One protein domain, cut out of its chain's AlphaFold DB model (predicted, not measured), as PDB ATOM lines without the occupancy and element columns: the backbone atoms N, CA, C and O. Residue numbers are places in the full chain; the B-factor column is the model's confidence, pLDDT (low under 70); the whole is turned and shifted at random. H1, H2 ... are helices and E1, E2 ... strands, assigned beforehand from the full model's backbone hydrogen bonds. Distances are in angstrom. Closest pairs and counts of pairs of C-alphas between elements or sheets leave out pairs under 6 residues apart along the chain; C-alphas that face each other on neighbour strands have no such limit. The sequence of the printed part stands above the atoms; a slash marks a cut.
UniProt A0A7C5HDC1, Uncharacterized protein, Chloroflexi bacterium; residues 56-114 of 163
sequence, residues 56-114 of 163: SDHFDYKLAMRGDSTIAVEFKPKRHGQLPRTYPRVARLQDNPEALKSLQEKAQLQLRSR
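AT A GLANCE: This is residues 56 to 114 of the 163 residues of an uncharacterized protein of Chloroflexi bacterium (UniProt A0A7C5HDC1). A long two-stranded hairpin, E1 and E2, and a free helical arm, most of H2, reach away from each other, with a long loop and the short helix H1 between them and no common core. H1 and H2 meet at a corner near their link, and the residues that stick out are 94 to 99 and 104 to 114. The printed part has 59 residues, with two named strands followed by two named helices in the order E1, E2, H1, H2; the sheet has the order E1 - E2 and is antiparallel, and the class is mixed, helices and strands. The whole is only just loose, close to extended, with a radius of gyration of the C-alphas of 15.3 A and spans of 42 by 37 by 22 A.

IN THESE COORDINATES: The printed part begins at Ser 56. E1 is residues 59 to 66, 20.6 A from first to last C-alpha, and its C-alpha 59 is at (19.584, -13.253, -1.294). E2 is residues 70 to 77, 22.7 A long, beginning with C-alpha 70 at (27.851, -1.749, -16.598). H1 is residues 89 to 95, 10.2 A from first to last C-alpha. H2 is residues 97 to 114, 26.3 A long, and its last C-alpha, 114, is at (43.372, 6.870, 11.067).

HOW THE PARTS SIT: E1 and E2 form a hairpin of antiparallel neighbours, with 159 degrees between their N-to-C directions. The C-alphas of Phe 59 and Pro 77 face each other at 4.4 A, and those of Arg 66 and Thr 70 at 5.2 A. N 60 and O 76 are within hydrogen-bond range at 2.8 A, and so are N 74 and O 62 at 2.9 A. E1 and H1 are apart. H1 and H2 only just touch, with 3 pairs of C-alphas within 8 A, and only at the corner by their link. The closest C-alphas of the two are those of Leu 93 and Leu 100, 5.8 A apart, and H2 touches H1 with residues 99 to 100 alone. Their lines stand at a steep tilt of 46 degrees, and they run opposite ways. H2 is apart from both E1 and E2. Every O i to N i+4 pair of H1 is within hydrogen-bond range, and in H2 13 of 14 are.

THE WHOLE: The two C-alphas farthest apart are those of Gly 81 and Ser 113, 43.6 A. Without the stretches that stand free, the body has 42 residues and spans 37 by 30 by 12 A. The printed part has no cut. The link from E2 to H1, with 11 residues, is long; those from E1 to E2 and from H1 to H2 are tight. The mean pLDDT of the printed part is 73.1, and it is under 70 at residues 80 to 95, residue 99 and residues 112 to 114.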
ATOM      1  N   SER A  56      23.915 -11.493   1.492       72.44
ATOM      2  CA  SER A  56      24.245 -12.896   1.219       72.44
ATOM      3  C   SER A  56      23.443 -13.903   2.040       72.44
ATOM      4  O   SER A  56      23.335 -15.068   1.652       72.44
ATOM      5  N   ASP A  57      22.899 -13.481   3.181       74.00
ATOM      6  CA  ASP A  57      22.154 -14.367   4.074       74.00
ATOM      7  C   ASP A  57      20.701 -14.526   3.612       74.00
ATOM      8  O   ASP A  57      20.072 -15.548   3.873       74.00
ATOM      9  N   HIS A  58      20.188 -13.544   2.864       72.56
ATOM     10  CA  HIS A  58      18.784 -13.461   2.454       72.56
ATOM     11  C   HIS A  58      18.605 -13.635   0.940       72.56
ATOM     12  O   HIS A  58      17.580 -14.151   0.491       72.56
ATOM     13  N   PHE A  59      19.611 -13.242   0.159       75.50
ATOM     14  CA  PHE A  59      19.584 -13.253  -1.294       75.50
ATOM     15  C   PHE A  59      20.815 -13.964  -1.853       75.50
ATOM     16  O   PHE A  59      21.949 -13.697  -1.451       75.50
ATOM     17  N   ASP A  60      20.579 -14.839  -2.821       82.19
ATOM     18  CA  ASP A  60      21.582 -15.195  -3.811       82.19
ATOM     19  C   ASP A  60      21.697 -14.036  -4.793       82.19
ATOM     20  O   ASP A  60      20.689 -13.533  -5.291       82.19
ATOM     21  N   TYR A  61      22.916 -13.581  -5.055       81.00
ATOM     22  CA  TYR A  61      23.155 -12.518  -6.018       81.00
ATOM     23  C   TYR A  61      24.109 -12.998  -7.104       81.00
ATOM     24  O   TYR A  61      25.087 -13.695  -6.832       81.00
ATOM     25  N   LYS A  62      23.822 -12.619  -8.346       84.69
ATOM     26  CA  LYS A  62      24.685 -12.852  -9.499       84.69
ATOM     27  C   LYS A  62      25.106 -11.502 -10.054       84.69
ATOM     28  O   LYS A  62      24.264 -10.669 -10.382       84.69
ATOM     29  N   LEU A  63      26.415 -11.291 -10.131       85.88
ATOM     30  CA  LEU A  63      27.009 -10.128 -10.780       85.88
ATOM     31  C   LEU A  63      27.365 -10.532 -12.208       85.88
ATOM     32  O   LEU A  63      28.077 -11.514 -12.410       85.88
ATOM     33  N   ALA A  64      26.860  -9.797 -13.189       84.94
ATOM     34  CA  ALA A  64      27.209  -9.975 -14.589       84.94
ATOM     35  C   ALA A  64      27.654  -8.631 -15.166       84.94
ATOM     36  O   ALA A  64      26.978  -7.622 -14.990       84.94
ATOM     37  N   MET A  65      28.781  -8.613 -15.873       85.81
ATOM     38  CA  MET A  65      29.156  -7.451 -16.676       85.81
ATOM     39  C   MET A  65      28.268  -7.425 -17.919       85.81
ATOM     40  O   MET A  65      28.243  -8.383 -18.693       85.81
ATOM     41  N   ARG A  66      27.499  -6.351 -18.090       77.50
ATOM     42  CA  ARG A  66      26.693  -6.100 -19.281       77.50
ATOM     43  C   ARG A  66      27.420  -5.032 -20.104       77.50
ATOM     44  O   ARG A  66      27.403  -3.850 -19.768       77.50
ATOM     45  N   GLY A  67      28.106  -5.468 -21.158       78.94
ATOM     46  CA  GLY A  67      29.060  -4.631 -21.895       78.94
ATOM     47  C   GLY A  67      30.332  -4.324 -21.092       78.94
ATOM     48  O   GLY A  67      30.590  -4.957 -20.069       78.94
ATOM     49  N   ASP A  68      31.103  -3.331 -21.543       79.75
ATOM     50  CA  ASP A  68      32.425  -3.017 -20.972       79.75
ATOM     51  C   ASP A  68      32.365  -2.167 -19.689       79.75
ATOM     52  O   ASP A  68      33.371  -2.023 -18.996       79.75
ATOM     53  N   SER A  69      31.204  -1.588 -19.352       76.12
ATOM     54  CA  SER A  69      31.114  -0.567 -18.295       76.12
ATOM     55  C   SER A  69      29.955  -0.703 -17.310       76.12
ATOM     56  O   SER A  69      29.935   0.030 -16.321       76.12
ATOM     57  N   THR A  70      28.998  -1.618 -17.514       77.06
ATOM     58  CA  THR A  70      27.851  -1.749 -16.598       77.06
ATOM     59  C   THR A  70      27.838  -3.089 -15.877       77.06
ATOM     60  O   THR A  70      28.013  -4.141 -16.484       77.06
ATOM     61  N   ILE A  71      27.618  -3.053 -14.561       81.81
ATOM     62  CA  ILE A  71      27.449  -4.247 -13.731       81.81
ATOM     63  C   ILE A  71      25.948  -4.459 -13.542       81.81
ATOM     64  O   ILE A  71      25.283  -3.694 -12.845       81.81
ATOM     65  N   ALA A  72      25.415  -5.504 -14.165       80.75
ATOM     66  CA  ALA A  72      24.081  -5.999 -13.882       80.75
ATOM     67  C   ALA A  72      24.122  -6.858 -12.613       80.75
ATOM     68  O   ALA A  72      24.956  -7.758 -12.476       80.75
ATOM     69  N   VAL A  73      23.212  -6.576 -11.684       81.19
ATOM     70  CA  VAL A  73      23.077  -7.324 -10.434       81.19
ATOM     71  C   VAL A  73      21.711  -7.991 -10.414       81.19
ATOM     72  O   VAL A  73      20.686  -7.312 -10.384       81.19
ATOM     73  N   GLU A  74      21.691  -9.319 -10.434       82.06
ATOM     74  CA  GLU A  74      20.472 -10.109 -10.268       82.06
ATOM     75  C   GLU A  74      20.389 -10.608  -8.829       82.06
ATOM     76  O   GLU A  74      21.335 -11.218  -8.334       82.06
ATOM     77  N   PHE A  75      19.252 -10.387  -8.168       79.94
ATOM     78  CA  PHE A  75      18.991 -10.874  -6.814       79.94
ATOM     79  C   PHE A  75      17.881 -11.927  -6.835       79.94
ATOM     80  O   PHE A  75      16.817 -11.705  -7.411       79.94
ATOM     81  N   LYS A  76      18.110 -13.061  -6.173       81.62
ATOM     82  CA  LYS A  76      17.129 -14.129  -5.961       81.62
ATOM     83  C   LYS A  76      16.976 -14.399  -4.464       81.62
ATOM     84  O   LYS A  76      17.978 -14.616  -3.788       81.62
ATOM     85  N   PRO A  77      15.757 -14.377  -3.905       75.69
ATOM     86  CA  PRO A  77      15.555 -14.661  -2.488       75.69
ATOM     87  C   PRO A  77      15.815 -16.144  -2.191       75.69
ATOM     88  O   PRO A  77      15.314 -17.012  -2.900       75.69
ATOM     89  N   LYS A  78      16.554 -16.442  -1.115       77.88
ATOM     90  CA  LYS A  78      16.844 -17.829  -0.690       77.88
ATOM     91  C   LYS A  78      15.651 -18.539  -0.056       77.88
ATOM     92  O   LYS A  78      15.562 -19.761  -0.088       77.88
ATOM     93  N   ARG A  79      14.757 -17.784   0.587       70.88
ATOM     94  CA  ARG A  79      13.557 -18.304   1.253       70.88
ATOM     95  C   ARG A  79      12.347 -17.515   0.782       70.88
ATOM     96  O   ARG A  79      12.302 -16.297   0.938       70.88
ATOM     97  N   HIS A  80      11.366 -18.205   0.213       64.38
ATOM     98  CA  HIS A  80      10.094 -17.601  -0.171       64.38
ATOM     99  C   HIS A  80       9.223 -17.376   1.077       64.38
ATOM    100  O   HIS A  80       9.149 -18.240   1.947       64.38
ATOM    101  N   GLY A  81       8.583 -16.207   1.183       65.69
ATOM    102  CA  GLY A  81       7.575 -15.926   2.218       65.69
ATOM    103  C   GLY A  81       8.085 -15.418   3.575       65.69
ATOM    104  O   GLY A  81       7.266 -15.111   4.436       65.69
ATOM    105  N   GLN A  82       9.397 -15.267   3.785       61.59
ATOM    106  CA  GLN A  82       9.932 -14.573   4.964       61.59
ATOM    107  C   GLN A  82      10.566 -13.249   4.550       61.59
ATOM    108  O   GLN A  82      11.641 -13.216   3.953       61.59
ATOM    109  N   LEU A  83       9.895 -12.147   4.892       63.50
ATOM    110  CA  LEU A  83      10.506 -10.824   4.835       63.50
ATOM    111  C   LEU A  83      11.718 -10.805   5.783       63.50
ATOM    112  O   LEU A  83      11.616 -11.315   6.906       63.50
ATOM    113  N   PRO A  84      12.864 -10.230   5.369       61.97
ATOM    114  CA  PRO A  84      13.987 -10.017   6.270       61.97
ATOM    115  C   PRO A  84      13.498  -9.295   7.529       61.97
ATOM    116  O   PRO A  84      12.897  -8.226   7.431       61.97
ATOM    117  N   ARG A  85      13.763  -9.854   8.720       67.62
ATOM    118  CA  ARG A  85      13.384  -9.218  10.002       67.62
ATOM    119  C   ARG A  85      13.959  -7.807  10.136       67.62
ATOM    120  O   ARG A  85      13.418  -6.975  10.854       67.62
ATOM    121  N   THR A  86      15.057  -7.538   9.436       65.56
ATOM    122  CA  THR A  86      15.665  -6.218   9.331       65.56
ATOM    123  C   THR A  86      15.792  -5.818   7.874       65.56
ATOM    124  O   THR A  86      16.350  -6.568   7.074       65.56
ATOM    125  N   TYR A  87      15.346  -4.606   7.557       64.06
ATOM    126  CA  TYR A  87      15.470  -4.040   6.220       64.06
ATOM    127  C   TYR A  87      16.946  -4.022   5.775       64.06
ATOM    128  O   TYR A  87      17.781  -3.452   6.494       64.06
ATOM    129  N   PRO A  88      17.300  -4.656   4.643       63.66
ATOM    130  CA  PRO A  88      18.689  -4.821   4.243       63.66
ATOM    131  C   PRO A  88      19.332  -3.459   3.982       63.66
ATOM    132  O   PRO A  88      18.712  -2.559   3.412       63.66
ATOM    133  N   ARG A  89      20.598  -3.301   4.392       63.22
ATOM    134  CA  ARG A  89      21.308  -2.014   4.279       63.22
ATOM    135  C   ARG A  89      21.303  -1.470   2.850       63.22
ATOM    136  O   ARG A  89      21.073  -0.288   2.690       63.22
ATOM    137  N   VAL A  90      21.482  -2.312   1.832       63.12
ATOM    138  CA  VAL A  90      21.437  -1.905   0.410       63.12
ATOM    139  C   VAL A  90      20.092  -1.350  -0.027       63.12
ATOM    140  O   VAL A  90      20.085  -0.361  -0.748       63.12
ATOM    141  N   ALA A  91      18.975  -1.926   0.421       61.28
ATOM    142  CA  ALA A  91      17.665  -1.377   0.084       61.28
ATOM    143  C   ALA A  91      17.510   0.023   0.696       61.28
ATOM    144  O   ALA A  91      17.106   0.949   0.008       61.28
ATOM    145  N   ARG A  92      17.994   0.236   1.936       60.28
ATOM    146  CA  ARG A  92      18.003   1.582   2.552       60.28
ATOM    147  C   ARG A  92      18.787   2.610   1.738       60.28
ATOM    148  O   ARG A  92      18.473   3.790   1.812       60.28
ATOM    149  N   LEU A  93      19.823   2.179   1.022       60.19
ATOM    150  CA  LEU A  93      20.661   3.059   0.204       60.19
ATOM    151  C   LEU A  93      20.005   3.397  -1.140       60.19
ATOM    152  O   LEU A  93      20.276   4.464  -1.676       60.19
ATOM    153  N   GLN A  94      19.149   2.516  -1.665       65.94
ATOM    154  CA  GLN A  94      18.337   2.799  -2.852       65.94
ATOM    155  C   GLN A  94      17.185   3.752  -2.523       65.94
ATOM    156  O   GLN A  94      16.956   4.703  -3.262       65.94
ATOM    157  N   ASP A  95      16.518   3.537  -1.388       69.06
ATOM    158  CA  ASP A  95      15.360   4.345  -0.990       69.06
ATOM    159  C   ASP A  95      15.755   5.710  -0.408       69.06
ATOM    160  O   ASP A  95      14.969   6.654  -0.443       69.06
ATOM    161  N   ASN A  96      16.970   5.831   0.142       71.25
ATOM    162  CA  ASN A  96      17.471   7.070   0.729       71.25
ATOM    163  C   ASN A  96      18.898   7.394   0.234       71.25
ATOM    164  O   ASN A  96      19.889   6.981   0.854       71.25
ATOM    165  N   PRO A  97      19.032   8.181  -0.852       72.81
ATOM    166  CA  PRO A  97      20.334   8.551  -1.405       72.81
ATOM    167  C   PRO A  97      21.125   9.515  -0.504       72.81
ATOM    168  O   PRO A  97      22.341   9.640  -0.648       72.81
ATOM    169  N   GLU A  98      20.483  10.188   0.452       76.94
ATOM    170  CA  GLU A  98      21.165  11.062   1.416       76.94
ATOM    171  C   GLU A  98      21.895  10.247   2.490       76.94
ATOM    172  O   GLU A  98      22.992  10.609   2.928       76.94
ATOM    173  N   ALA A  99      21.361   9.072   2.839       68.62
ATOM    174  CA  ALA A  99      22.022   8.138   3.745       68.62
ATOM    175  C   ALA A  99      23.371   7.649   3.186       68.62
ATOM    176  O   ALA A  99      24.330   7.509   3.950       68.62
ATOM    177  N   LEU A 100      23.482   7.460   1.863       71.19
ATOM    178  CA  LEU A 100      24.743   7.120   1.187       71.19
ATOM    179  C   LEU A 100      25.813   8.197   1.383       71.19
ATOM    180  O   LEU A 100      26.948   7.866   1.729       71.19
ATOM    181  N   LYS A 101      25.446   9.473   1.216       78.56
ATOM    182  CA  LYS A 101      26.368  10.607   1.386       78.56
ATOM    183  C   LYS A 101      26.920  10.652   2.808       78.56
ATOM    184  O   LYS A 101      28.132  10.686   2.996       78.56
ATOM    185  N   SER A 102      26.048  10.508   3.805       76.69
ATOM    186  CA  SER A 102      26.469  10.499   5.212       76.69
ATOM    187  C   SER A 102      27.388   9.320   5.563       76.69
ATOM    188  O   SER A 102      28.295   9.452   6.385       76.69
ATOM    189  N   LEU A 103      27.189   8.151   4.941       74.81
ATOM    190  CA  LEU A 103      28.073   7.001   5.127       74.81
ATOM    191  C   LEU A 103      29.425   7.209   4.452       74.81
ATOM    192  O   LEU A 103      30.448   6.838   5.028       74.81
ATOM    193  N   GLN A 104      29.442   7.819   3.269       79.50
ATOM    194  CA  GLN A 104      30.673   8.163   2.567       79.50
ATOM    195  C   GLN A 104      31.491   9.188   3.359       79.50
ATOM    196  O   GLN A 104      32.694   9.003   3.533       79.50
ATOM    197  N   GLU A 105      30.843  10.211   3.912       79.44
ATOM    198  CA  GLU A 105      31.478  11.194   4.794       79.44
ATOM    199  C   GLU A 105      32.024  10.537   6.064       79.44
ATOM    200  O   GLU A 105      33.185  10.741   6.414       79.44
ATOM    201  N   LYS A 106      31.246   9.664   6.718       79.81
ATOM    202  CA  LYS A 106      31.717   8.901   7.887       79.81
ATOM    203  C   LYS A 106      32.910   8.005   7.552       79.81
ATOM    204  O   LYS A 106      33.853   7.941   8.339       79.81
ATOM    205  N   ALA A 107      32.904   7.350   6.393       76.94
ATOM    206  CA  ALA A 107      34.026   6.536   5.936       76.94
ATOM    207  C   ALA A 107      35.276   7.394   5.675       76.94
ATOM    208  O   ALA A 107      36.372   7.035   6.102       76.94
ATOM    209  N   GLN A 108      35.123   8.562   5.045       77.81
ATOM    210  CA  GLN A 108      36.230   9.497   4.826       77.81
ATOM    211  C   GLN A 108      36.787  10.060   6.137       77.81
ATOM    212  O   GLN A 108      38.003  10.171   6.283       77.81
ATOM    213  N   LEU A 109      35.928  10.375   7.107       74.12
ATOM    214  CA  LEU A 109      36.352  10.853   8.423       74.12
ATOM    215  C   LEU A 109      37.115   9.779   9.205       74.12
ATOM    216  O   LEU A 109      38.108  10.106   9.846       74.12
ATOM    217  N   GLN A 110      36.720   8.508   9.104       74.81
ATOM    218  CA  GLN A 110      37.465   7.394   9.705       74.81
ATOM    219  C   GLN A 110      38.826   7.162   9.039       74.81
ATOM    220  O   GLN A 110      39.805   6.847   9.714       74.81
ATOM    221  N   LEU A 111      38.921   7.336   7.718       70.94
ATOM    222  CA  LEU A 111      40.209   7.280   7.022       70.94
ATOM    223  C   LEU A 111      41.114   8.441   7.444       70.94
ATOM    224  O   LEU A 111      42.292   8.228   7.720       70.94
ATOM    225  N   ARG A 112      40.560   9.655   7.559       64.19
ATOM    226  CA  ARG A 112      41.302  10.830   8.033       64.19
ATOM    227  C   ARG A 112      41.751  10.683   9.484       64.19
ATOM    228  O   ARG A 112      42.913  10.946   9.765       64.19
ATOM    229  N   SER A 113      40.890  10.224  10.392       64.19
ATOM    230  CA  SER A 113      41.278  10.016  11.794       64.19
ATOM    231  C   SER A 113      42.379   8.963  11.930       64.19
ATOM    232  O   SER A 113      43.327   9.164  12.684       64.19
ATOM    233  N   ARG A 114      42.322   7.894  11.124       56.78
ATOM    234  CA  ARG A 114      43.372   6.870  11.067       56.78
ATOM    235  C   ARG A 114      44.706   7.411  10.537       56.78
ATOM    236  O   ARG A 114      45.749   7.031  11.062       56.78
TER     237      ARG A 114